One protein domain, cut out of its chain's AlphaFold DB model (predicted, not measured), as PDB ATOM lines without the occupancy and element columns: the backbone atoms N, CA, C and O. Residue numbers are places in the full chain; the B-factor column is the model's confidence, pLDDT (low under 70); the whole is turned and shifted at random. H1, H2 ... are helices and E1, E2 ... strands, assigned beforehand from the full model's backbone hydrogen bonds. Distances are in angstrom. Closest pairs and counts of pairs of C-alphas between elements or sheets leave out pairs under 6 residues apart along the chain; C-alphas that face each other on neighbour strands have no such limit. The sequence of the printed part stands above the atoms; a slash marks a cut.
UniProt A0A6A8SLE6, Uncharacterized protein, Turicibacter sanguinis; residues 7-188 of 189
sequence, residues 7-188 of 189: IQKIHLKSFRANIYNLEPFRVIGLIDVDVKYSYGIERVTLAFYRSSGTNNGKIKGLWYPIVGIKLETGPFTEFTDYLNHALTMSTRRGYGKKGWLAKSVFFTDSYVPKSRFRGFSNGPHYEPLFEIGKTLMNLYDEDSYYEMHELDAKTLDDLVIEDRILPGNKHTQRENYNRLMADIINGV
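AT A GLANCE: This is residues 7 to 188 of the 189 residues of an uncharacterized protein of Turicibacter sanguinis (UniProt A0A6A8SLE6). A strongly twisted sheet of five strands, E1 to E5, has helices over both faces: the longest helix, H2, packs on one face, and H3 and H4 pack on the other. H1 is off the sheet and packs on H4, and long loops make up much of the rest. The printed part has 182 residues, with 87 in named elements, under half, in the order E1 E2 E3 E4 E5 H1 H2 H3 H4. The sheet is branched and its neighbour pairs are antiparallel; the class is mixed, helices and strands. The whole is compact, with a radius of gyration of the C-alphas of 15.2 A, and rounded, spanning 38 by 36 by 35 A.

IN THESE COORDINATES: E1, residues 7 to 10, begins at C-alpha 7 (97.356, 166.080, 107.152). E2 is residues 16 to 22, 17.9 A long. E3, residues 25 to 37, measures 35.9 A and bends by 57 degrees at residue 34. E4, residues 40 to 50, measures 30.8 A, and E5 is residues 63 to 66. H1 is residues 81 to 90, 14.3 A; H2, residues 126 to 141, 22.7 A; H3, residues 153 to 160, 10.9 A. H4, residues 173 to 186, 19.7 A, ends at C-alpha 186 (85.855, 171.032, 97.809).

HOW THE PARTS SIT: E1 and E2 lie on one side of E3, with N 8 and O 34 2.9 A apart and N 18 and O 28 2.9 A apart, within hydrogen-bond range. E4 lies on the other side of E3, with N 42 and O 35 at 2.9 A. E5 is beside residues 47 to 50 of E4, with N 64 and O 49 at 2.9 A. E2 E3 E4 E5 form a meander, each strand the antiparallel neighbour of the one before. H2 is on the sheet; its closest C-alphas to E5 are those of Gly 133 and Trp 63, 4.4 A. H3 and H4 are on the opposite face, at heights of 9.0 A and 8.8 A over the sheet. H3 runs along the strands, at 9 degrees to E3 on the local plane; H4 runs across them, at 74 degrees to E4 on the local plane. H3 and H4 only just touch, with 3 pairs of C-alphas within 8 A, the closest Val 160 and Gln 173 at 7.0 A. H1 touches H4, closest C-alphas Tyr 82 and Asn 178 at 7.2 A, at a shallow tilt of 30 degrees, the same way. In H1, H2, H3 and H4 every O i to N i+4 pair is within hydrogen-bond range.

THE WHOLE: The two C-alphas farthest apart, Glu 23 and Tyr 39, are 43.2 A apart. The printed part has no cut. The link H1 to H2, 35 residues, is long. Confidence is under 70 at residues 54 to 57, 108 to 112 and 187 to 188.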
ATOM      1  N   ILE A   7      96.515 167.281 107.038       96.56
ATOM      2  CA  ILE A   7      97.356 166.080 107.152       96.56
ATOM      3  C   ILE A   7      98.666 166.482 107.841       96.56
ATOM      4  O   ILE A   7      99.410 167.298 107.302       96.56
ATOM      5  N   GLN A   8      98.961 165.910 109.011       94.75
ATOM      6  CA  GLN A   8     100.056 166.381 109.871       94.75
ATOM      7  C   GLN A   8     101.254 165.433 109.955       94.75
ATOM      8  O   GLN A   8     102.400 165.882 109.935       94.75
ATOM      9  N   LYS A   9     101.020 164.124 110.092       96.44
ATOM     10  CA  LYS A   9     102.093 163.147 110.340       96.44
ATOM     11  C   LYS A   9     101.884 161.872 109.546       96.44
ATOM     12  O   LYS A   9     100.801 161.304 109.567       96.44
ATOM     13  N   ILE A  10     102.956 161.386 108.924       97.94
ATOM     14  CA  ILE A  10     103.000 160.086 108.248       97.94
ATOM     15  C   ILE A  10     103.512 159.036 109.232       97.94
ATOM     16  O   ILE A  10     104.592 159.186 109.811       97.94
ATOM     17  N   HIS A  11     102.774 157.943 109.416       97.50
ATOM     18  CA  HIS A  11     103.225 156.832 110.253       97.50
ATOM     19  C   HIS A  11     103.967 155.813 109.406       97.50
ATOM     20  O   HIS A  11     103.391 154.820 108.982       97.50
ATOM     21  N   LEU A  12     105.259 156.050 109.179       97.75
ATOM     22  CA  LEU A  12     106.100 155.255 108.267       97.75
ATOM     23  C   LEU A  12     105.989 153.737 108.502       97.75
ATOM     24  O   LEU A  12     105.842 152.971 107.560       97.75
ATOM     25  N   LYS A  13     105.943 153.308 109.771       97.00
ATOM     26  CA  LYS A  13     105.808 151.892 110.164       97.00
ATOM     27  C   LYS A  13     104.424 151.278 109.903       97.00
ATOM     28  O   LYS A  13     104.221 150.116 110.213       97.00
ATOM     29  N   SER A  14     103.458 152.043 109.402       97.25
ATOM     30  CA  SER A  14     102.158 151.516 108.963       97.25
ATOM     31  C   SER A  14     102.125 151.208 107.467       97.25
ATOM     32  O   SER A  14     101.124 150.665 106.990       97.25
ATOM     33  N   PHE A  15     103.192 151.557 106.732       98.50
ATOM     34  CA  PHE A  15     103.225 151.363 105.294       98.50
ATOM     35  C   PHE A  15     103.163 149.880 104.955       98.50
ATOM     36  O   PHE A  15     104.002 149.080 105.378       98.50
ATOM     37  N   ARG A  16     102.154 149.533 104.166       97.62
ATOM     38  CA  ARG A  16     101.941 148.185 103.666       97.62
ATOM     39  C   ARG A  16     101.657 148.225 102.175       97.62
ATOM     40  O   ARG A  16     100.953 149.126 101.720       97.62
ATOM     41  N   ALA A  17     102.201 147.278 101.420       97.25
ATOM     42  CA  ALA A  17     102.090 147.248  99.965       97.25
ATOM     43  C   ALA A  17     101.803 145.840  99.432       97.25
ATOM     44  O   ALA A  17     102.133 144.837 100.059       97.25
ATOM     45  N   ASN A  18     101.169 145.781  98.264       95.06
ATOM     46  CA  ASN A  18     100.885 144.546  97.540       95.06
ATOM     47  C   ASN A  18     100.946 144.776  96.028       95.06
ATOM     48  O   ASN A  18     100.516 145.820  95.518       95.06
ATOM     49  N   ILE A  19     101.449 143.774  95.306       92.31
ATOM     50  CA  ILE A  19     101.331 143.697  93.849       92.31
ATOM     51  C   ILE A  19      99.898 143.269  93.516       92.31
ATOM     52  O   ILE A  19      99.585 142.086  93.440       92.31
ATOM     53  N   TYR A  20      99.041 144.260  93.295       87.88
ATOM     54  CA  TYR A  20      97.614 144.063  93.064       87.88
ATOM     55  C   TYR A  20      97.311 143.322  91.760       87.88
ATOM     56  O   TYR A  20      96.367 142.549  91.698       87.88
ATOM     57  N   ASN A  21      98.073 143.590  90.695       84.25
ATOM     58  CA  ASN A  21      97.955 142.888  89.414       84.25
ATOM     59  C   ASN A  21      99.288 142.938  88.665       84.25
ATOM     60  O   ASN A  21     100.007 143.934  88.750       84.25
ATOM     61  N   LEU A  22      99.585 141.901  87.875       83.81
ATOM     62  CA  LEU A  22     100.754 141.865  86.984       83.81
ATOM     63  C   LEU A  22     100.464 142.471  85.606       83.81
ATOM     64  O   LEU A  22     101.348 143.077  85.003       83.81
ATOM     65  N   GLU A  23      99.218 142.376  85.129       81.06
ATOM     66  CA  GLU A  23      98.825 142.829  83.793       81.06
ATOM     67  C   GLU A  23      97.507 143.628  83.815       81.06
ATOM     68  O   GLU A  23      96.424 143.060  83.944       81.06
ATOM     69  N   PRO A  24      97.562 144.969  83.681       77.44
ATOM     70  CA  PRO A  24      98.765 145.800  83.755       77.44
ATOM     71  C   PRO A  24      99.370 145.790  85.168       77.44
ATOM     72  O   PRO A  24      98.625 145.749  86.149       77.44
ATOM     73  N   PHE A  25     100.698 145.916  85.262       82.44
ATOM     74  CA  PHE A  25     101.411 145.916  86.542       82.44
ATOM     75  C   PHE A  25     100.946 147.064  87.443       82.44
ATOM     76  O   PHE A  25     100.981 148.237  87.049       82.44
ATOM     77  N   ARG A  26     100.500 146.726  88.653       88.25
ATOM     78  CA  ARG A  26      99.998 147.670  89.653       88.25
ATOM     79  C   ARG A  26     100.448 147.246  91.035       88.25
ATOM     80  O   ARG A  26     100.197 146.121  91.445       88.25
ATOM     81  N   VAL A  27     101.016 148.199  91.761       95.00
ATOM     82  CA  VAL A  27     101.278 148.066  93.193       95.00
ATOM     83  C   VAL A  27     100.367 149.036  93.924       95.00
ATOM     84  O   VAL A  27     100.265 150.201  93.524       95.00
ATOM     85  N   ILE A  28      99.696 148.543  94.957       97.31
ATOM     86  CA  ILE A  28      98.831 149.319  95.842       97.31
ATOM     87  C   ILE A  28      99.469 149.365  97.222       97.31
ATOM     88  O   ILE A  28     100.090 148.402  97.662       97.31
ATOM     89  N   GLY A  29      99.332 150.511  97.875       97.62
ATOM     90  CA  GLY A  29      99.940 150.811  99.153       97.62
ATOM     91  C   GLY A  29      98.920 151.464 100.065       97.62
ATOM     92  O   GLY A  29      98.126 152.289  99.611       97.62
ATOM     93  N   LEU A  30      98.951 151.092 101.338       98.06
ATOM     94  CA  LEU A  30      98.174 151.715 102.397       98.06
ATOM     95  C   LEU A  30      99.128 152.334 103.409       98.06
ATOM     96  O   LEU A  30     100.124 151.718 103.793       98.06
ATOM     97  N   ILE A  31      98.819 153.551 103.833       98.38
ATOM     98  CA  ILE A  31      99.603 154.295 104.813       98.38
ATOM     99  C   ILE A  31      98.663 155.020 105.757       98.38
ATOM    100  O   ILE A  31      97.681 155.620 105.322       98.38
ATOM    101  N   ASP A  32      98.973 154.992 107.045       98.12
ATOM    102  CA  ASP A  32      98.212 155.746 108.021       98.12
ATOM    103  C   ASP A  32      98.845 157.122 108.243       98.12
ATOM    104  O   ASP A  32     100.066 157.266 108.389       98.12
ATOM    105  N   VAL A  33      97.995 158.138 108.336       98.19
ATOM    106  CA  VAL A  33      98.394 159.517 108.620       98.19
ATOM    107  C   VAL A  33      97.566 160.089 109.762       98.19
ATOM    108  O   VAL A  33      96.408 159.719 109.934       98.19
ATOM    109  N   ASP A  34      98.153 160.984 110.550       98.19
ATOM    110  CA  ASP A  34      97.376 161.813 111.468       98.19
ATOM    111  C   ASP A  34      96.749 162.963 110.685       98.19
ATOM    112  O   ASP A  34      97.437 163.683 109.953       98.19
ATOM    113  N   VAL A  35      95.446 163.139 110.868       98.12
ATOM    114  CA  VAL A  35      94.662 164.214 110.275       98.12
ATOM    115  C   VAL A  35      94.034 165.023 111.396       98.12
ATOM    116  O   VAL A  35      93.320 164.486 112.243       98.12
ATOM    117  N   LYS A  36      94.304 166.324 111.411       97.31
ATOM    118  CA  LYS A  36      93.668 167.269 112.318       97.31
ATOM    119  C   LYS A  36      92.355 167.742 111.715       97.31
ATOM    120  O   LYS A  36      92.332 168.254 110.600       97.31
ATOM    121  N   TYR A  37      91.299 167.617 112.499       95.69
ATOM    122  CA  TYR A  37      89.977 168.178 112.264       95.69
ATOM    123  C   TYR A  37      89.637 169.186 113.368       95.69
ATOM    124  O   TYR A  37      90.349 169.309 114.372       95.69
ATOM    125  N   SER A  38      88.490 169.854 113.245       92.88
ATOM    126  CA  SER A  38      87.960 170.764 114.272       92.88
ATOM    127  C   SER A  38      87.741 170.106 115.645       92.88
ATOM    128  O   SER A  38      87.802 170.781 116.670       92.88
ATOM    129  N   TYR A  39      87.533 168.789 115.685       92.50
ATOM    130  CA  TYR A  39      87.265 168.006 116.901       92.50
ATOM    131  C   TYR A  39      88.489 167.262 117.464       92.50
ATOM    132  O   TYR A  39      88.377 166.549 118.470       92.50
ATOM    133  N   GLY A  40      89.659 167.421 116.842       95.69
ATOM    134  CA  GLY A  40      90.905 166.797 117.277       95.69
ATOM    135  C   GLY A  40      91.667 166.114 116.149       95.69
ATOM    136  O   GLY A  40      91.344 166.262 114.974       95.69
ATOM    137  N   ILE A  41      92.712 165.384 116.532       97.88
ATOM    138  CA  ILE A  41      93.550 164.610 115.617       97.88
ATOM    139  C   ILE A  41      93.049 163.168 115.600       97.88
ATOM    140  O   ILE A  41      92.824 162.585 116.658       97.88
ATOM    141  N   GLU A  42      92.904 162.604 114.407       98.25
ATOM    142  CA  GLU A  42      92.493 161.219 114.180       98.25
ATOM    143  C   GLU A  42      93.466 160.552 113.203       98.25
ATOM    144  O   GLU A  42      93.991 161.197 112.292       98.25
ATOM    145  N   ARG A  43      93.671 159.246 113.349       97.75
ATOM    146  CA  ARG A  43      94.397 158.427 112.383       97.75
ATOM    147  C   ARG A  43      93.497 158.069 111.204       97.75
ATOM    148  O   ARG A  43      92.392 157.573 111.403       97.75
ATOM    149  N   VAL A  44      93.988 158.249 109.982       98.19
ATOM    150  CA  VAL A  44      93.284 157.871 108.751       98.19
ATOM    151  C   VAL A  44      94.188 157.018 107.878       98.19
ATOM    152  O   VAL A  44      95.302 157.428 107.555       98.19
ATOM    153  N   THR A  45      93.704 155.850 107.461       98.06
ATOM    154  CA  THR A  45      94.370 155.043 106.430       98.06
ATOM    155  C   THR A  45      94.059 155.611 105.042       98.06
ATOM    156  O   THR A  45      92.897 155.818 104.694       98.06
ATOM    157  N   LEU A  46      95.094 155.847 104.233       98.25
ATOM    158  CA  LEU A  46      95.004 156.316 102.848       98.25
ATOM    159  C   LEU A  46      95.544 155.268 101.877       98.25
ATOM    160  O   LEU A  46      96.520 154.584 102.182       98.25
ATOM    161  N   ALA A  47      94.954 155.204 100.681       98.00
ATOM    162  CA  ALA A  47      95.390 154.321  99.608       98.00
ATOM    163  C   ALA A  47      96.118 155.069  98.492       98.00
ATOM    164  O   ALA A  47      95.703 156.137  98.040       98.00
ATOM    165  N   PHE A  48      97.201 154.463  98.015       97.94
ATOM    166  CA  PHE A  48      98.024 154.963  96.925       97.94
ATOM    167  C   PHE A  48      98.313 153.847  95.921       97.94
ATOM    168  O   PHE A  48      98.362 152.671  96.271       97.94
ATOM    169  N   TYR A  49      98.556 154.215  94.663       96.06
ATOM    170  CA  TYR A  49      99.102 153.303  93.658       96.06
ATOM    171  C   TYR A  49     100.458 153.787  93.160       96.06
ATOM    172  O   TYR A  49     100.656 154.984  92.925       96.06
ATOM    173  N   ARG A  50     101.371 152.843  92.929       95.12
ATOM    174  CA  ARG A  50     102.673 153.119  92.321       95.12
ATOM    175  C   ARG A  50     102.512 153.319  90.819       95.12
ATOM    176  O   ARG A  50     101.966 152.469  90.112       95.12
ATOM    177  N   SER A  51     102.973 154.453  90.307       90.75
ATOM    178  CA  SER A  51     102.877 154.779  88.885       90.75
ATOM    179  C   SER A  51     103.913 154.020  88.052       90.75
ATOM    180  O   SER A  51     105.104 154.017  88.356       90.75
ATOM    181  N   SER A  52     103.476 153.448  86.930       85.88
ATOM    182  CA  SER A  52     104.353 152.861  85.907       85.88
ATOM    183  C   SER A  52     104.962 153.896  84.947       85.88
ATOM    184  O   SER A  52     105.806 153.542  84.127       85.88
ATOM    185  N   GLY A  53     104.545 155.168  85.023       77.94
ATOM    186  CA  GLY A  53     105.032 156.260  84.165       77.94
ATOM    187  C   GLY A  53     104.413 156.332  82.762       77.94
ATOM    188  O   GLY A  53     104.796 157.187  81.974       77.94
ATOM    189  N   THR A  54     103.446 155.473  82.427       62.62
ATOM    190  CA  THR A  54     102.943 155.343  81.044       62.62
ATOM    191  C   THR A  54     101.799 156.294  80.664       62.62
ATOM    192  O   THR A  54     101.335 156.245  79.532       62.62
ATOM    193  N   ASN A  55     101.323 157.170  81.565       56.53
ATOM    194  CA  ASN A  55     100.152 158.028  81.318       56.53
ATOM    195  C   ASN A  55     100.318 159.472  81.835       56.53
ATOM    196  O   ASN A  55     100.574 159.681  83.021       56.53
ATOM    197  N   ASN A  56     100.027 160.456  80.973       60.41
ATOM    198  CA  ASN A  56      99.674 161.849  81.313       60.41
ATOM    199  C   ASN A  56     100.640 162.608  82.249       60.41
ATOM    200  O   ASN A  56     100.190 163.328  83.140       60.41
ATOM    201  N   GLY A  57     101.956 162.464  82.056       66.12
ATOM    202  CA  GLY A  57     102.956 163.237  82.810       66.12
ATOM    203  C   GLY A  57     103.156 162.779  84.258       66.12
ATOM    204  O   GLY A  57     103.669 163.538  85.076       66.12
ATOM    205  N   LYS A  58     102.740 161.550  84.589       80.75
ATOM    206  CA  LYS A  58     103.038 160.936  85.886       80.75
ATOM    207  C   LYS A  58     104.478 160.457  85.940       80.75
ATOM    208  O   LYS A  58     104.973 159.858  84.988       80.75
ATOM    209  N   ILE A  59     105.111 160.655  87.086       88.00
ATOM    210  CA  ILE A  59     106.469 160.193  87.347       88.00
ATOM    211  C   ILE A  59     106.421 158.680  87.575       88.00
ATOM    212  O   ILE A  59     105.549 158.174  88.287       88.00
ATOM    213  N   LYS A  60     107.318 157.939  86.923       90.38
ATOM    214  CA  LYS A  60     107.492 156.499  87.151       90.38
ATOM    215  C   LYS A  60     108.026 156.273  88.569       90.38
ATOM    216  O   LYS A  60     108.939 156.971  88.982       90.38
ATOM    217  N   GLY A  61     107.469 155.307  89.294       92.31
ATOM    218  CA  GLY A  61     107.862 154.981  90.670       92.31
ATOM    219  C   GLY A  61     107.169 155.822  91.743       92.31
ATOM    220  O   GLY A  61     106.940 155.319  92.837       92.31
ATOM    221  N   LEU A  62     106.731 157.043  91.415       95.31
ATOM    222  CA  LEU A  62     105.994 157.885  92.354       95.31
ATOM    223  C   LEU A  62     104.614 157.292  92.677       95.31
ATOM    224  O   LEU A  62     103.923 156.753  91.802       95.31
ATOM    225  N   TRP A  63     104.205 157.427  93.934       97.00
ATOM    226  CA  TRP A  63     102.919 156.958  94.432       97.00
ATOM    227  C   TRP A  63     101.871 158.060  94.380       97.00
ATOM    228  O   TRP A  63     102.140 159.184  94.781       97.00
ATOM    229  N   TYR A  64     100.670 157.733  93.910       95.50
ATOM    230  CA  TYR A  64      99.567 158.679  93.739       95.50
ATOM    231  C   TYR A  64      98.320 158.207  94.493       95.50
ATOM    232  O   TYR A  64      98.032 157.008  94.449       95.50
ATOM    233  N   PRO A  65      97.553 159.113  95.120       96.69
ATOM    234  CA  PRO A  65      96.374 158.746  95.889       96.69
ATOM    235  C   PRO A  65      95.269 158.148  95.007       96.69
ATOM    236  O   PRO A  65      95.078 158.523  93.843       96.69
ATOM    237  N   ILE A  66      94.536 157.204  95.591       96.69
ATOM    238  CA  ILE A  66      93.292 156.613  95.086       96.69
ATOM    239  C   ILE A  66      92.279 156.558  96.230       96.69
ATOM    240  O   ILE A  66      92.659 156.466  97.395       96.69
ATOM    241  N   VAL A  67      90.993 156.592  95.891       96.06
ATOM    242  CA  VAL A  67      89.908 156.397  96.868       96.06
ATOM    243  C   VAL A  67      89.404 154.959  96.943       96.06
ATOM    244  O   VAL A  67      88.620 154.640  97.824       96.06
ATOM    245  N   GLY A  68      89.856 154.106  96.022       96.25
ATOM    246  CA  GLY A  68      89.477 152.700  95.947       96.25
ATOM    247  C   GLY A  68      89.630 152.126  94.539       96.25
ATOM    248  O   GLY A  68      90.253 152.747  93.659       96.25
ATOM    249  N   ILE A  69      89.069 150.941  94.303       96.19
ATOM    250  CA  ILE A  69      89.107 150.246  93.012       96.19
ATOM    251  C   ILE A  69      87.706 149.789  92.620       96.19
ATOM    252  O   ILE A  69      87.067 149.028  93.323       96.19
ATOM    253  N   LYS A  70      87.260 150.183  91.423       96.25
ATOM    254  CA  LYS A  70      85.928 149.829  90.919       96.25
ATOM    255  C   LYS A  70      85.693 148.311  90.966       96.25
ATOM    256  O   LYS A  70      86.419 147.561  90.303       96.25
ATOM    257  N   LEU A  71      84.633 147.882  91.649       96.00
ATOM    258  CA  LEU A  71      84.261 146.471  91.783       96.00
ATOM    259  C   LEU A  71      83.603 145.941  90.513       96.00
ATOM    260  O   LEU A  71      83.936 144.857  90.044       96.00
ATOM    261  N   GLU A  72      82.715 146.739  89.918       95.94
ATOM    262  CA  GLU A  72      81.928 146.345  88.748       95.94
ATOM    263  C   GLU A  72      81.881 147.430  87.673       95.94
ATOM    264  O   GLU A  72      81.944 148.623  87.957       95.94
ATOM    265  N   THR A  73      81.768 147.026  86.409       96.62
ATOM    266  CA  THR A  73      81.702 147.970  85.284       96.62
ATOM    267  C   THR A  73      80.351 148.686  85.289       96.62
ATOM    268  O   THR A  73      79.318 148.048  85.114       96.62
ATOM    269  N   GLY A  74      80.332 150.002  85.513       96.31
ATOM    270  CA  GLY A  74      79.085 150.709  85.796       96.31
ATOM    271  C   GLY A  74      79.254 152.109  86.396       96.31
ATOM    272  O   GLY A  74      80.380 152.608  86.518       96.31
ATOM    273  N   PRO A  75      78.131 152.726  86.810       96.62
ATOM    274  CA  PRO A  75      78.122 153.839  87.757       96.62
ATOM    275  C   PRO A  75      78.832 153.483  89.073       96.62
ATOM    276  O   PRO A  75      79.020 152.305  89.393       96.62
ATOM    277  N   PHE A  76      79.229 154.502  89.831       96.50
ATOM    278  CA  PHE A  76      79.841 154.338  91.150       96.50
ATOM    279  C   PHE A  76      78.761 154.131  92.214       96.50
ATOM    280  O   PHE A  76      77.924 155.007  92.417       96.50
ATOM    281  N   THR A  77      78.778 152.973  92.870       95.31
ATOM    282  CA  THR A  77      77.803 152.602  93.912       95.31
ATOM    283  C   THR A  77      78.446 151.882  95.097       95.31
ATOM    284  O   THR A  77      77.767 151.602  96.076       95.31
ATOM    285  N   GLU A  78      79.735 151.552  95.011       94.56
ATOM    286  CA  GLU A  78      80.437 150.679  95.960       94.56
ATOM    287  C   GLU A  78      81.196 151.404  97.080       94.56
ATOM    288  O   GLU A  78      81.603 150.755  98.038       94.56
ATOM    289  N   PHE A  79      81.393 152.723  96.982       94.94
ATOM    290  CA  PHE A  79      82.114 153.489  98.000       94.94
ATOM    291  C   PHE A  79      81.135 154.065  99.041       94.94
ATOM    292  O   PHE A  79      80.212 153.396  99.501       94.94
ATOM    293  N   THR A  80      81.303 155.330  99.417       95.25
ATOM    294  CA  THR A  80      80.329 156.090 100.212       95.25
ATOM    295  C   THR A  80      79.462 156.942  99.294       95.25
ATOM    296  O   THR A  80      79.897 157.285  98.196       95.25
ATOM    297  N   ASP A  81      78.264 157.349  99.727       94.56
ATOM    298  CA  ASP A  81      77.379 158.213  98.922       94.56
ATOM    299  C   ASP A  81      78.098 159.472  98.421       94.56
ATOM    300  O   ASP A  81      77.974 159.855  97.256       94.56
ATOM    301  N   TYR A  82      78.925 160.070  99.281       92.81
ATOM    302  CA  TYR A  82      79.743 161.224  98.929       92.81
ATOM    303  C   TYR A  82      80.782 160.896  97.846       92.81
ATOM    304  O   TYR A  82      80.851 161.589  96.829       92.81
ATOM    305  N   LEU A  83      81.572 159.833  98.028       94.88
ATOM    306  CA  LEU A  83      82.598 159.437  97.058       94.88
ATOM    307  C   LEU A  83      81.990 158.987  95.731       94.88
ATOM    308  O   LEU A  83      82.500 159.355  94.676       94.88
ATOM    309  N   ASN A  84      80.884 158.249  95.776       96.25
ATOM    310  CA  ASN A  84      80.124 157.837  94.601       96.25
ATOM    311  C   ASN A  84      79.656 159.064  93.809       96.25
ATOM    312  O   ASN A  84      79.864 159.132  92.594       96.25
ATOM    313  N   HIS A  85      79.095 160.070  94.488       95.00
ATOM    314  CA  HIS A  85      78.701 161.325  93.856       95.00
ATOM    315  C   HIS A  85      79.905 162.064  93.255       95.00
ATOM    316  O   HIS A  85      79.895 162.406  92.070       95.00
ATOM    317  N   ALA A  86      80.974 162.260  94.030       92.75
ATOM    318  CA  ALA A  86      82.154 162.988  93.579       92.75
ATOM    319  C   ALA A  86      82.835 162.316  92.377       92.75
ATOM    320  O   ALA A  86      83.122 162.984  91.385       92.75
ATOM    321  N   LEU A  87      83.021 160.992  92.418       94.31
ATOM    322  CA  LEU A  87      83.573 160.211  91.310       94.31
ATOM    323  C   LEU A  87      82.687 160.263  90.068       94.31
ATOM    324  O   LEU A  87      83.208 160.322  88.953       94.31
ATOM    325  N   THR A  88      81.363 160.255  90.241       94.69
ATOM    326  CA  THR A  88      80.408 160.401  89.133       94.69
ATOM    327  C   THR A  88      80.583 161.752  88.443       94.69
ATOM    328  O   THR A  88      80.626 161.811  87.215       94.69
ATOM    329  N   MET A  89      80.762 162.823  89.217       91.25
ATOM    330  CA  MET A  89      80.961 164.175  88.689       91.25
ATOM    331  C   MET A  89      82.352 164.387  88.076       91.25
ATOM    332  O   MET A  89      82.484 165.118  87.096       91.25
ATOM    333  N   SER A  90      83.393 163.744  88.614       88.62
ATOM    334  CA  SER A  90      84.780 163.909  88.154       88.62
ATOM    335  C   SER A  90      85.196 162.932  87.052       88.62
ATOM    336  O   SER A  90      86.283 163.050  86.489       88.62
ATOM    337  N   THR A  91      84.375 161.929  86.747       89.88
ATOM    338  CA  THR A  91      84.683 160.913  85.735       89.88
ATOM    339  C   THR A  91      83.840 161.145  84.492       89.88
ATOM    340  O   THR A  91      82.636 161.373  84.566       89.88
ATOM    341  N   ARG A  92      84.452 161.040  83.308       84.75
ATOM    342  CA  ARG A  92      83.740 161.179  82.031       84.75
ATOM    343  C   ARG A  92      82.545 160.216  81.984       84.75
ATOM    344  O   ARG A  92      82.733 159.005  82.047       84.75
ATOM    345  N   ARG A  93      81.337 160.771  81.815       88.31
ATOM    346  CA  ARG A  93      80.042 160.054  81.831       88.31
ATOM    347  C   ARG A  93      79.691 159.376  83.169       88.31
ATOM    348  O   ARG A  93      78.794 158.542  83.182       88.31
ATOM    349  N   GLY A  94      80.393 159.689  84.259       91.12
ATOM    350  CA  GLY A  94      80.135 159.118  85.582       91.12
ATOM    351  C   GLY A  94      80.291 157.600  85.663       91.12
ATOM    352  O   GLY A  94      79.575 156.947  86.413       91.12
ATOM    353  N   TYR A  95      81.187 157.031  84.852       94.00
ATOM    354  CA  TYR A  95      81.252 155.591  84.610       94.00
ATOM    355  C   TYR A  95      82.673 155.045  84.776       94.00
ATOM    356  O   TYR A  95      83.624 155.591  84.211       94.00
ATOM    357  N   GLY A  96      82.814 153.929  85.495       93.88
ATOM    358  CA  GLY A  96      84.077 153.216  85.689       93.88
ATOM    359  C   GLY A  96      84.021 151.783  85.160       93.88
ATOM    360  O   GLY A  96      82.992 151.119  85.240       93.88
ATOM    361  N   LYS A  97      85.139 151.280  84.625       94.81
ATOM    362  CA  LYS A  97      85.297 149.848  84.311       94.81
ATOM    363  C   LYS A  97      85.743 149.089  85.559       94.81
ATOM    364  O   LYS A  97      86.506 149.644  86.344       94.81
ATOM    365  N   LYS A  98      85.347 147.824  85.699       94.69
ATOM    366  CA  LYS A  98      85.860 146.922  86.743       94.69
ATOM    367  C   LYS A  98      87.390 146.955  86.799       94.69
ATOM    368  O   LYS A  98      88.061 146.976  85.765       94.69
ATOM    369  N   GLY A  99      87.930 147.014  88.012       92.50
ATOM    370  CA  GLY A  99      89.357 147.146  88.271       92.50
ATOM    371  C   GLY A  99      89.917 148.538  87.973       92.50
ATOM    372  O   GLY A  99      91.130 148.717  88.000       92.50
ATOM    373  N   TRP A 100      89.111 149.548  87.638       93.19
ATOM    374  CA  TRP A 100      89.623 150.905  87.454       93.19
ATOM    375  C   TRP A 100      90.010 151.530  88.799       93.19
ATOM    376  O   TRP A 100      89.219 151.533  89.737       93.19
ATOM    377  N   LEU A 101      91.222 152.089  88.878       94.19
ATOM    378  CA  LEU A 101      91.687 152.815  90.063       94.19
ATOM    379  C   LEU A 101      90.919 154.138  90.183       94.19
ATOM    380  O   LEU A 101      91.109 155.026  89.341       94.19
ATOM    381  N   ALA A 102      90.097 154.273  91.223       94.50
ATOM    382  CA  ALA A 102      89.273 155.445  91.467       94.50
ATOM    383  C   ALA A 102      90.145 156.609  91.941       94.50
ATOM    384  O   ALA A 102      90.559 156.687  93.092       94.50
ATOM    385  N   LYS A 103      90.489 157.498  91.009       92.19
ATOM    386  CA  LYS A 103      91.420 158.609  91.265       92.19
ATOM    387  C   LYS A 103      91.016 159.934  90.655       92.19
ATOM    388  O   LYS A 103      91.684 160.918  90.929       92.19
ATOM    389  N   SER A 104      89.977 159.980  89.819       87.62
ATOM    390  CA  SER A 104      89.606 161.182  89.051       87.62
ATOM    391  C   SER A 104      89.361 162.410  89.930       87.62
ATOM    392  O   SER A 104      89.694 163.514  89.512       87.62
ATOM    393  N   VAL A 105      88.897 162.215  91.167       87.94
ATOM    394  CA  VAL A 105      88.734 163.273  92.176       87.94
ATOM    395  C   VAL A 105      90.025 164.054  92.472       87.94
ATOM    396  O   VAL A 105      89.961 165.225  92.824       87.94
ATOM    397  N   PHE A 106      91.205 163.462  92.253       89.00
ATOM    398  CA  PHE A 106      92.507 164.120  92.442       89.00
ATOM    399  C   PHE A 106      93.050 164.811  91.176       89.00
ATOM    400  O   PHE A 106      94.153 165.362  91.206       89.00
ATOM    401  N   PHE A 107      92.323 164.752  90.053       77.44
ATOM    402  CA  PHE A 107      92.742 165.265  88.738       77.44
ATOM    403  C   PHE A 107      91.833 166.394  88.222       77.44
ATOM    404  O   PHE A 107      91.715 166.554  87.013       77.44
ATOM    405  N   THR A 108      91.188 167.167  89.102       65.19
ATOM    406  CA  THR A 108      90.237 168.227  88.712       65.19
ATOM    407  C   THR A 108      90.803 169.168  87.636       65.19
ATOM    408  O   THR A 108      91.924 169.667  87.765       65.19
ATOM    409  N   ASP A 109      90.000 169.420  86.598       57.94
ATOM    410  CA  ASP A 109      90.417 169.990  85.306       57.94
ATOM    411  C   ASP A 109      90.625 171.517  85.278       57.94
ATOM    412  O   ASP A 109      91.016 172.057  84.244       57.94
ATOM    413  N   SER A 110      90.372 172.247  86.368       62.16
ATOM    414  CA  SER A 110      90.260 173.711  86.280       62.16
ATOM    415  C   SER A 110      91.595 174.443  86.124       62.16
ATOM    416  O   SER A 110      91.641 175.407  85.368       62.16
ATOM    417  N   TYR A 111      92.682 174.002  86.764       65.31
ATOM    418  CA  TYR A 111      94.039 174.536  86.572       65.31
ATOM    419  C   TYR A 111      95.026 173.773  87.468       65.31
ATOM    420  O   TYR A 111      94.820 173.698  88.676       65.31
ATOM    421  N   VAL A 112      96.116 173.242  86.906       68.75
ATOM    422  CA  VAL A 112      97.264 172.764  87.700       68.75
ATOM    423  C   VAL A 112      98.428 173.718  87.438       68.75
ATOM    424  O   VAL A 112      98.851 173.814  86.280       68.75
ATOM    425  N   PRO A 113      98.943 174.436  88.457       73.56
ATOM    426  CA  PRO A 113     100.121 175.279  88.293       73.56
ATOM    427  C   PRO A 113     101.273 174.482  87.675       73.56
ATOM    428  O   PRO A 113     101.477 173.322  88.026       73.56
ATOM    429  N   LYS A 114     102.072 175.100  86.795       76.31
ATOM    430  CA  LYS A 114     103.221 174.425  86.149       76.31
ATOM    431  C   LYS A 114     104.242 173.855  87.148       76.31
ATOM    432  O   LYS A 114     104.994 172.961  86.785       76.31
ATOM    433  N   SER A 115     104.268 174.371  88.377       79.06
ATOM    434  CA  SER A 115     105.116 173.894  89.474       79.06
ATOM    435  C   SER A 115     104.620 172.606  90.143       79.06
ATOM    436  O   SER A 115     105.340 172.056  90.971       79.06
ATOM    437  N   ARG A 116     103.409 172.126  89.822       84.25
ATOM    438  CA  ARG A 116     102.765 170.991  90.495       84.25
ATOM    439  C   ARG A 116     102.548 169.802  89.566       84.25
ATOM    440  O   ARG A 116     102.217 169.954  88.389       84.25
ATOM    441  N   PHE A 117     102.671 168.597  90.119       85.06
ATOM    442  CA  PHE A 117     102.353 167.360  89.412       85.06
ATOM    443  C   PHE A 117     100.859 167.044  89.504       85.06
ATOM    444  O   PHE A 117     100.238 167.145  90.557       85.06
ATOM    445  N   ARG A 118     100.256 166.608  88.398       84.69
ATOM    446  CA  ARG A 118      98.841 166.208  88.390       84.69
ATOM    447  C   ARG A 118      98.622 164.948  89.229       84.69
ATOM    448  O   ARG A 118      99.390 163.996  89.099       84.69
ATOM    449  N   GLY A 119      97.511 164.893  89.964       87.31
ATOM    450  CA  GLY A 119      97.043 163.673  90.630       87.31
ATOM    451  C   GLY A 119      97.175 163.631  92.148       87.31
ATOM    452  O   GLY A 119      97.054 162.542  92.693       87.31
ATOM    453  N   PHE A 120      97.407 164.770  92.806       87.94
ATOM    454  CA  PHE A 120      97.552 164.884  94.265       87.94
ATOM    455  C   PHE A 120      96.561 165.875  94.903       87.94
ATOM    456  O   PHE A 120      96.745 166.240  96.053       87.94
ATOM    457  N   SER A 121      95.500 166.293  94.196       85.50
ATOM    458  CA  SER A 121      94.666 167.489  94.475       85.50
ATOM    459  C   SER A 121      95.310 168.811  94.036       85.50
ATOM    460  O   SER A 121      96.524 168.899  93.898       85.50
ATOM    461  N   ASN A 122      94.501 169.845  93.791       79.06
ATOM    462  CA  ASN A 122      94.998 171.189  93.449       79.06
ATOM    463  C   ASN A 122      94.929 172.174  94.630       79.06
ATOM    464  O   ASN A 122      95.483 173.269  94.540       79.06
ATOM    465  N   GLY A 123      94.263 171.786  95.720       83.69
ATOM    466  CA  GLY A 123      94.012 172.625  96.887       83.69
ATOM    467  C   GLY A 123      95.138 172.593  97.934       83.69
ATOM    468  O   GLY A 123      96.286 172.261  97.617       83.69
ATOM    469  N   PRO A 124      94.815 172.927  99.197       87.50
ATOM    470  CA  PRO A 124      95.757 172.923 100.322       87.50
ATOM    471  C   PRO A 124      96.432 171.566 100.577       87.50
ATOM    472  O   PRO A 124      97.565 171.520 101.045       87.50
ATOM    473  N   HIS A 125      95.771 170.466 100.206       91.62
ATOM    474  CA  HIS A 125      96.267 169.099 100.410       91.62
ATOM    475  C   HIS A 125      97.280 168.622  99.368       91.62
ATOM    476  O   HIS A 125      97.785 167.508  99.497       91.62
ATOM    477  N   TYR A 126      97.612 169.438  98.361       92.06
ATOM    478  CA  TYR A 126      98.586 169.051  97.339       92.06
ATOM    479  C   TYR A 126      99.944 168.675  97.947       92.06
ATOM    480  O   TYR A 126     100.427 167.574  97.695       92.06
ATOM    481  N   GLU A 127     100.551 169.566  98.745       93.50
ATOM    482  CA  GLU A 127     101.900 169.323  99.279       93.50
ATOM    483  C   GLU A 127     101.920 168.104 100.216       93.50
ATOM    484  O   GLU A 127     102.733 167.213  99.979       93.50
ATOM    485  N   PRO A 128     101.000 167.954 101.197       95.56
ATOM    486  CA  PRO A 128     100.981 166.757 102.038       95.56
ATOM    487  C   PRO A 128     100.809 165.449 101.255       95.56
ATOM    488  O   PRO A 128     101.521 164.480 101.513       95.56
ATOM    489  N   LEU A 129      99.900 165.403 100.270       96.38
ATOM    490  CA  LEU A 129      99.681 164.200  99.459       96.38
ATOM    491  C   LEU A 129     100.884 163.887  98.558       96.38
ATOM    492  O   LEU A 129     101.206 162.714  98.352       96.38
ATOM    493  N   PHE A 130     101.560 164.915  98.044       95.69
ATOM    494  CA  PHE A 130     102.780 164.759  97.259       95.69
ATOM    495  C   PHE A 130     103.958 164.268  98.112       95.69
ATOM    496  O   PHE A 130     104.667 163.350  97.695       95.69
ATOM    497  N   GLU A 131     104.139 164.816  99.318       97.38
ATOM    498  CA  GLU A 131     105.155 164.348 100.266       97.38
ATOM    499  C   GLU A 131     104.930 162.888 100.654       97.38
ATOM    500  O   GLU A 131     105.867 162.098 100.561       97.38
ATOM    501  N   ILE A 132     103.687 162.485 100.958       98.50
ATOM    502  CA  ILE A 132     103.357 161.068 101.178       98.50
ATOM    503  C   ILE A 132     103.778 160.236  99.966       98.50
ATOM    504  O   ILE A 132     104.482 159.242 100.124       98.50
ATOM    505  N   GLY A 133     103.414 160.660  98.753       97.94
ATOM    506  CA  GLY A 133     103.766 159.949  97.525       97.94
ATOM    507  C   GLY A 133     105.272 159.704  97.363       97.94
ATOM    508  O   GLY A 133     105.683 158.605  96.979       97.94
ATOM    509  N   LYS A 134     106.105 160.701  97.689       97.94
ATOM    510  CA  LYS A 134     107.573 160.577  97.680       97.94
ATOM    511  C   LYS A 134     108.082 159.683  98.809       97.94
ATOM    512  O   LYS A 134     108.956 158.856  98.576       97.94
ATOM    513  N   THR A 135     107.529 159.816 100.012       98.44
ATOM    514  CA  THR A 135     107.888 158.963 101.149       98.44
ATOM    515  C   THR A 135     107.627 157.491 100.840       98.44
ATOM    516  O   THR A 135     108.505 156.667 101.066       98.44
ATOM    517  N   LEU A 136     106.469 157.158 100.261       98.56
ATOM    518  CA  LEU A 136     106.148 155.779  99.876       98.56
ATOM    519  C   LEU A 136     107.069 155.249  98.773       98.56
ATOM    520  O   LEU A 136     107.356 154.057  98.738       98.56
ATOM    521  N   MET A 137     107.540 156.119  97.873       97.38
ATOM    522  CA  MET A 137     108.515 155.745  96.845       97.38
ATOM    523  C   MET A 137     109.823 155.297  97.494       97.38
ATOM    524  O   MET A 137     110.255 154.180  97.238       97.38
ATOM    525  N   ASN A 138     110.377 156.116  98.392       97.81
ATOM    526  CA  ASN A 138     111.616 155.792  99.096       97.81
ATOM    527  C   ASN A 138     111.465 154.528  99.951       97.81
ATOM    528  O   ASN A 138     112.275 153.619  99.835       97.81
ATOM    529  N   LEU A 139     110.391 154.427 100.746       98.25
ATOM    530  CA  LEU A 139     110.150 153.249 101.585       98.25
ATOM    531  C   LEU A 139     110.024 151.966 100.760       98.25
ATOM    532  O   LEU A 139     110.538 150.932 101.163       98.25
ATOM    533  N   TYR A 140     109.336 152.016  99.617       97.06
ATOM    534  CA  TYR A 140     109.189 150.842  98.760       97.06
ATOM    535  C   TYR A 140     110.506 150.457  98.084       97.06
ATOM    536  O   TYR A 140     110.828 149.277  98.018       97.06
ATOM    537  N   ASP A 141     111.267 151.438  97.589       96.00
ATOM    538  CA  ASP A 141     112.548 151.194  96.920       96.00
ATOM    539  C   ASP A 141     113.646 150.728  97.914       96.00
ATOM    540  O   ASP A 141     114.625 150.113  97.497       96.00
ATOM    541  N   GLU A 142     113.468 150.974  99.217       97.12
ATOM    542  CA  GLU A 142     114.315 150.488 100.321       97.12
ATOM    543  C   GLU A 142     113.800 149.184 100.974       97.12
ATOM    544  O   GLU A 142     114.321 148.777 102.013       97.12
ATOM    545  N   ASP A 143     112.760 148.547 100.420       96.62
ATOM    546  CA  ASP A 143     112.091 147.370 101.003       96.62
ATOM    547  C   ASP A 143     111.611 147.577 102.464       96.62
ATOM    548  O   ASP A 143     111.528 146.653 103.274       96.62
ATOM    549  N   SER A 144     111.251 148.817 102.813       97.56
ATOM    550  CA  SER A 144     110.780 149.243 104.137       97.56
ATOM    551  C   SER A 144     109.248 149.303 104.209       97.56
ATOM    552  O   SER A 144     108.638 150.355 104.418       97.56
ATOM    553  N   TYR A 145     108.599 148.159 103.999       97.56
ATOM    554  CA  TYR A 145     107.142 148.025 104.051       97.56
ATOM    555  C   TYR A 145     106.716 146.630 104.505       97.56
ATOM    556  O   TYR A 145     107.477 145.668 104.430       97.56
ATOM    557  N   TYR A 146     105.470 146.514 104.959       97.25
ATOM    558  CA  TYR A 146     104.849 145.217 105.214       97.25
ATOM    559  C   TYR A 146     104.131 144.713 103.964       97.25
ATOM    560  O   TYR A 146     103.335 145.434 103.358       97.25
ATOM    561  N   GLU A 147     104.377 143.467 103.581       93.81
ATOM    562  CA  GLU A 147     103.629 142.837 102.498       93.81
ATOM    563  C   GLU A 147     102.184 142.565 102.944       93.81
ATOM    564  O   GLU A 147     101.941 142.032 104.027       93.81
ATOM    565  N   MET A 148     101.208 142.932 102.113       92.62
ATOM    566  CA  MET A 148      99.838 142.435 102.266       92.62
ATOM    567  C   MET A 148      99.686 141.226 101.349       92.62
ATOM    568  O   MET A 148      99.720 141.390 100.136       92.62
ATOM    569  N   HIS A 149      99.538 140.022 101.895       82.38
ATOM    570  CA  HIS A 149      99.492 138.807 101.069       82.38
ATOM    571  C   HIS A 149      98.188 138.659 100.270       82.38
ATOM    572  O   HIS A 149      98.196 138.088  99.184       82.38
ATOM    573  N   GLU A 150      97.085 139.224 100.762       84.69
ATOM    574  CA  GLU A 150      95.782 139.188 100.096       84.69
ATOM    575  C   GLU A 150      95.226 140.608  99.969       84.69
ATOM    576  O   GLU A 150      94.907 141.263 100.962       84.69
ATOM    577  N   LEU A 151      95.126 141.100  98.732       89.94
ATOM    578  CA  LEU A 151      94.489 142.376  98.428       89.94
ATOM    579  C   LEU A 151      93.697 142.261  97.126       89.94
ATOM    580  O   LEU A 151      94.264 142.222  96.036       89.94
ATOM    581  N   ASP A 152      92.376 142.275  97.243       92.50
ATOM    582  CA  ASP A 152      91.477 142.504  96.119       92.50
ATOM    583  C   ASP A 152      90.828 143.895  96.222       92.50
ATOM    584  O   ASP A 152      91.108 144.680  97.132       92.50
ATOM    585  N   ALA A 153      89.994 144.235  95.237       94.31
ATOM    586  CA  ALA A 153      89.338 145.537  95.204       94.31
ATOM    587  C   ALA A 153      88.384 145.740  96.394       94.31
ATOM    588  O   ALA A 153      88.353 146.826  96.960       94.31
ATOM    589  N   LYS A 154      87.662 144.693  96.810       95.12
ATOM    590  CA  LYS A 154      86.706 144.774  97.915       95.12
ATOM    591  C   LYS A 154      87.437 144.969  99.238       95.12
ATOM    592  O   LYS A 154      87.073 145.854  99.999       95.12
ATOM    593  N   THR A 155      88.487 144.192  99.484       94.75
ATOM    594  CA  THR A 155      89.315 144.309 100.688       94.75
ATOM    595  C   THR A 155      89.958 145.689 100.780       94.75
ATOM    596  O   THR A 155      89.965 146.286 101.852       94.75
ATOM    597  N   LEU A 156      90.468 146.232  99.668       95.56
ATOM    598  CA  LEU A 156      90.999 147.594  99.653       95.56
ATOM    599  C   LEU A 156      89.932 148.622 100.040       95.56
ATOM    600  O   LEU A 156      90.187 149.459 100.905       95.56
ATOM    601  N   ASP A 157      88.776 148.565  99.379       96.00
ATOM    602  CA  ASP A 157      87.690 149.519  99.580       96.00
ATOM    603  C   ASP A 157      87.174 149.438 101.024       96.00
ATOM    604  O   ASP A 157      87.108 150.456 101.712       96.00
ATOM    605  N   ASP A 158      86.933 148.231 101.539       94.69
ATOM    606  CA  ASP A 158      86.513 148.006 102.923       94.69
ATOM    607  C   ASP A 158      87.512 148.589 103.932       94.69
ATOM    608  O   ASP A 158      87.086 149.175 104.922       94.69
ATOM    609  N   LEU A 159      88.825 148.496 103.681       94.69
ATOM    610  CA  LEU A 159      89.855 149.051 104.570       94.69
ATOM    611  C   LEU A 159      89.864 150.585 104.597       94.69
ATOM    612  O   LEU A 159      90.115 151.179 105.646       94.69
ATOM    613  N   VAL A 160      89.631 151.250 103.461       94.44
ATOM    614  CA  VAL A 160      89.676 152.723 103.407       94.44
ATOM    615  C   VAL A 160      88.386 153.375 103.897       94.44
ATOM    616  O   VAL A 160      88.446 154.494 104.411       94.44
ATOM    617  N   ILE A 161      87.243 152.687 103.799       94.56
ATOM    618  CA  ILE A 161      85.924 153.178 104.238       94.56
ATOM    619  C   ILE A 161      85.269 152.273 105.297       94.56
ATOM    620  O   ILE A 161      84.037 152.154 105.354       94.56
ATOM    621  N   GLU A 162      86.083 151.652 106.153       94.81
ATOM    622  CA  GLU A 162      85.614 150.756 107.214       94.81
ATOM    623  C   GLU A 162      84.748 151.511 108.230       94.81
ATOM    624  O   GLU A 162      85.100 152.604 108.691       94.81
ATOM    625  N   ASP A 163      83.624 150.916 108.629       95.62
ATOM    626  CA  ASP A 163      82.768 151.458 109.690       95.62
ATOM    627  C   ASP A 163      83.262 151.021 111.077       95.62
ATOM    628  O   ASP A 163      82.572 150.372 111.863       95.62
ATOM    629  N   ARG A 164      84.533 151.324 111.346       96.31
ATOM    630  CA  ARG A 164      85.234 150.951 112.573       96.31
ATOM    631  C   ARG A 164      86.067 152.111 113.093       96.31
ATOM    632  O   ARG A 164      86.704 152.831 112.329       96.31
ATOM    633  N   ILE A 165      86.102 152.261 114.414       97.06
ATOM    634  CA  ILE A 165      87.006 153.187 115.100       97.06
ATOM    635  C   ILE A 165      88.394 152.536 115.197       97.06
ATOM    636  O   ILE A 165      88.556 151.484 115.825       97.06
ATOM    637  N   LEU A 166      89.395 153.144 114.557       93.56
ATOM    638  CA  LEU A 166      90.790 152.701 114.650       93.56
ATOM    639  C   LEU A 166      91.383 153.027 116.037       93.56
ATOM    640  O   LEU A 166      90.907 153.941 116.712       93.56
ATOM    641  N   PRO A 167      92.429 152.316 116.497       92.19
ATOM    642  CA  PRO A 167      93.056 152.610 117.784       92.19
ATOM    643  C   PRO A 167      93.503 154.073 117.905       92.19
ATOM    644  O   PRO A 167      94.289 154.559 117.096       92.19
ATOM    645  N   GLY A 168      93.020 154.756 118.946       92.38
ATOM    646  CA  GLY A 168      93.312 156.170 119.207       92.38
ATOM    647  C   GLY A 168      92.324 157.162 118.582       92.38
ATOM    648  O   GLY A 168      92.395 158.344 118.911       92.38
ATOM    649  N   ASN A 169      91.390 156.696 117.752       97.50
ATOM    650  CA  ASN A 169      90.358 157.533 117.147       97.50
ATOM    651  C   ASN A 169      89.121 157.687 118.037       97.50
ATOM    652  O   ASN A 169      88.837 156.842 118.890       97.50
ATOM    653  N   LYS A 170      88.349 158.751 117.792       97.62
ATOM    654  CA  LYS A 170      86.989 158.934 118.330       97.62
ATOM    655  C   LYS A 170      85.912 158.618 117.294       97.62
ATOM    656  O   LYS A 170      84.811 158.241 117.681       97.62
ATOM    657  N   HIS A 171      86.228 158.782 116.011       98.06
ATOM    658  CA  HIS A 171      85.307 158.579 114.890       98.06
ATOM    659  C   HIS A 171      85.730 157.384 114.034       98.06
ATOM    660  O   HIS A 171      86.880 156.929 114.096       98.06
ATOM    661  N   THR A 172      84.802 156.863 113.229       98.06
ATOM    662  CA  THR A 172      85.118 155.726 112.360       98.06
ATOM    663  C   THR A 172      86.079 156.134 111.244       98.06
ATOM    664  O   THR A 172      86.156 157.302 110.846       98.06
ATOM    665  N   GLN A 173      86.827 155.163 110.714       97.50
ATOM    666  CA  GLN A 173      87.660 155.355 109.527       97.50
ATOM    667  C   GLN A 173      86.823 155.953 108.388       97.50
ATOM    668  O   GLN A 173      87.240 156.945 107.800       97.50
ATOM    669  N   ARG A 174      85.611 155.438 108.144       97.31
ATOM    670  CA  ARG A 174      84.664 155.974 107.157       97.31
ATOM    671  C   ARG A 174      84.332 157.452 107.368       97.31
ATOM    672  O   ARG A 174      84.352 158.218 106.403       97.31
ATOM    673  N   GLU A 175      83.996 157.860 108.591       96.88
ATOM    674  CA  GLU A 175      83.646 159.253 108.899       96.88
ATOM    675  C   GLU A 175      84.827 160.195 108.664       96.88
ATOM    676  O   GLU A 175      84.688 161.203 107.964       96.88
ATOM    677  N   ASN A 176      85.995 159.843 109.204       97.19
ATOM    678  CA  ASN A 176      87.215 160.625 109.039       97.19
ATOM    679  C   ASN A 176      87.624 160.695 107.559       97.19
ATOM    680  O   ASN A 176      87.860 161.778 107.023       97.19
ATOM    681  N   TYR A 177      87.623 159.558 106.863       96.81
ATOM    682  CA  TYR A 177      87.975 159.477 105.449       96.81
ATOM    683  C   TYR A 177      87.052 160.336 104.580       96.81
ATOM    684  O   TYR A 177      87.533 161.123 103.768       96.81
ATOM    685  N   ASN A 178      85.732 160.263 104.780       95.69
ATOM    686  CA  ASN A 178      84.778 161.098 104.047       95.69
ATOM    687  C   ASN A 178      85.005 162.592 104.289       95.69
ATOM    688  O   ASN A 178      84.942 163.367 103.338       95.69
ATOM    689  N   ARG A 179      85.280 163.007 105.533       95.38
ATOM    690  CA  ARG A 179      85.559 164.414 105.862       95.38
ATOM    691  C   ARG A 179      86.833 164.904 105.180       95.38
ATOM    692  O   ARG A 179      86.812 165.964 104.562       95.38
ATOM    693  N   LEU A 180      87.903 164.110 105.222       95.38
ATOM    694  CA  LEU A 180      89.142 164.426 104.516       95.38
ATOM    695  C   LEU A 180      88.927 164.510 103.000       95.38
ATOM    696  O   LEU A 180      89.365 165.470 102.375       95.38
ATOM    697  N   MET A 181      88.237 163.538 102.400       94.50
ATOM    698  CA  MET A 181      87.956 163.554 100.962       94.50
ATOM    699  C   MET A 181      87.072 164.738 100.572       94.50
ATOM    700  O   MET A 181      87.306 165.352  99.535       94.50
ATOM    701  N   ALA A 182      86.098 165.098 101.409       92.19
ATOM    702  CA  ALA A 182      85.264 166.264 101.174       92.19
ATOM    703  C   ALA A 182      86.070 167.560 101.167       92.19
ATOM    704  O   ALA A 182      85.863 168.400 100.291       92.19
ATOM    705  N   ASP A 183      87.013 167.706 102.092       91.62
ATOM    706  CA  ASP A 183      87.889 168.871 102.140       91.62
ATOM    707  C   ASP A 183      88.878 168.894 100.957       91.62
ATOM    708  O   ASP A 183      88.996 169.909 100.271       91.62
ATOM    709  N   ILE A 184      89.473 167.750 100.592       90.31
ATOM    710  CA  ILE A 184      90.338 167.624  99.405       90.31
ATOM    711  C   ILE A 184      89.607 168.027  98.119       90.31
ATOM    712  O   ILE A 184      90.182 168.711  97.271       90.31
ATOM    713  N   ILE A 185      88.362 167.583  97.951       87.12
ATOM    714  CA  ILE A 185      87.595 167.777  96.716       87.12
ATOM    715  C   ILE A 185      87.010 169.191  96.651       87.12
ATOM    716  O   ILE A 185      87.053 169.828  95.598       87.12
ATOM    717  N   ASN A 186      86.491 169.712  97.766       83.94
ATOM    718  CA  ASN A 186      85.855 171.032  97.809       83.94
ATOM    719  C   ASN A 186      86.848 172.183  98.023       83.94
ATOM    720  O   ASN A 186      86.555 173.313  97.629       83.94
ATOM    721  N   GLY A 187      88.021 171.913  98.602       68.81
ATOM    722  CA  GLY A 187      89.093 172.881  98.853       68.81
ATOM    723  C   GLY A 187      89.821 173.368  97.592       68.81
ATOM    724  O   GLY A 187      90.806 174.092  97.694       68.81
ATOM    725  N   VAL A 188      89.348 172.981  96.401       58.38
ATOM    726  CA  VAL A 188      89.881 173.367  95.080       58.38
ATOM    727  C   VAL A 188      89.254 174.680  94.550       58.38
ATOM    728  O   VAL A 188      89.393 175.000  93.372       58.38
TER     729      VAL A 188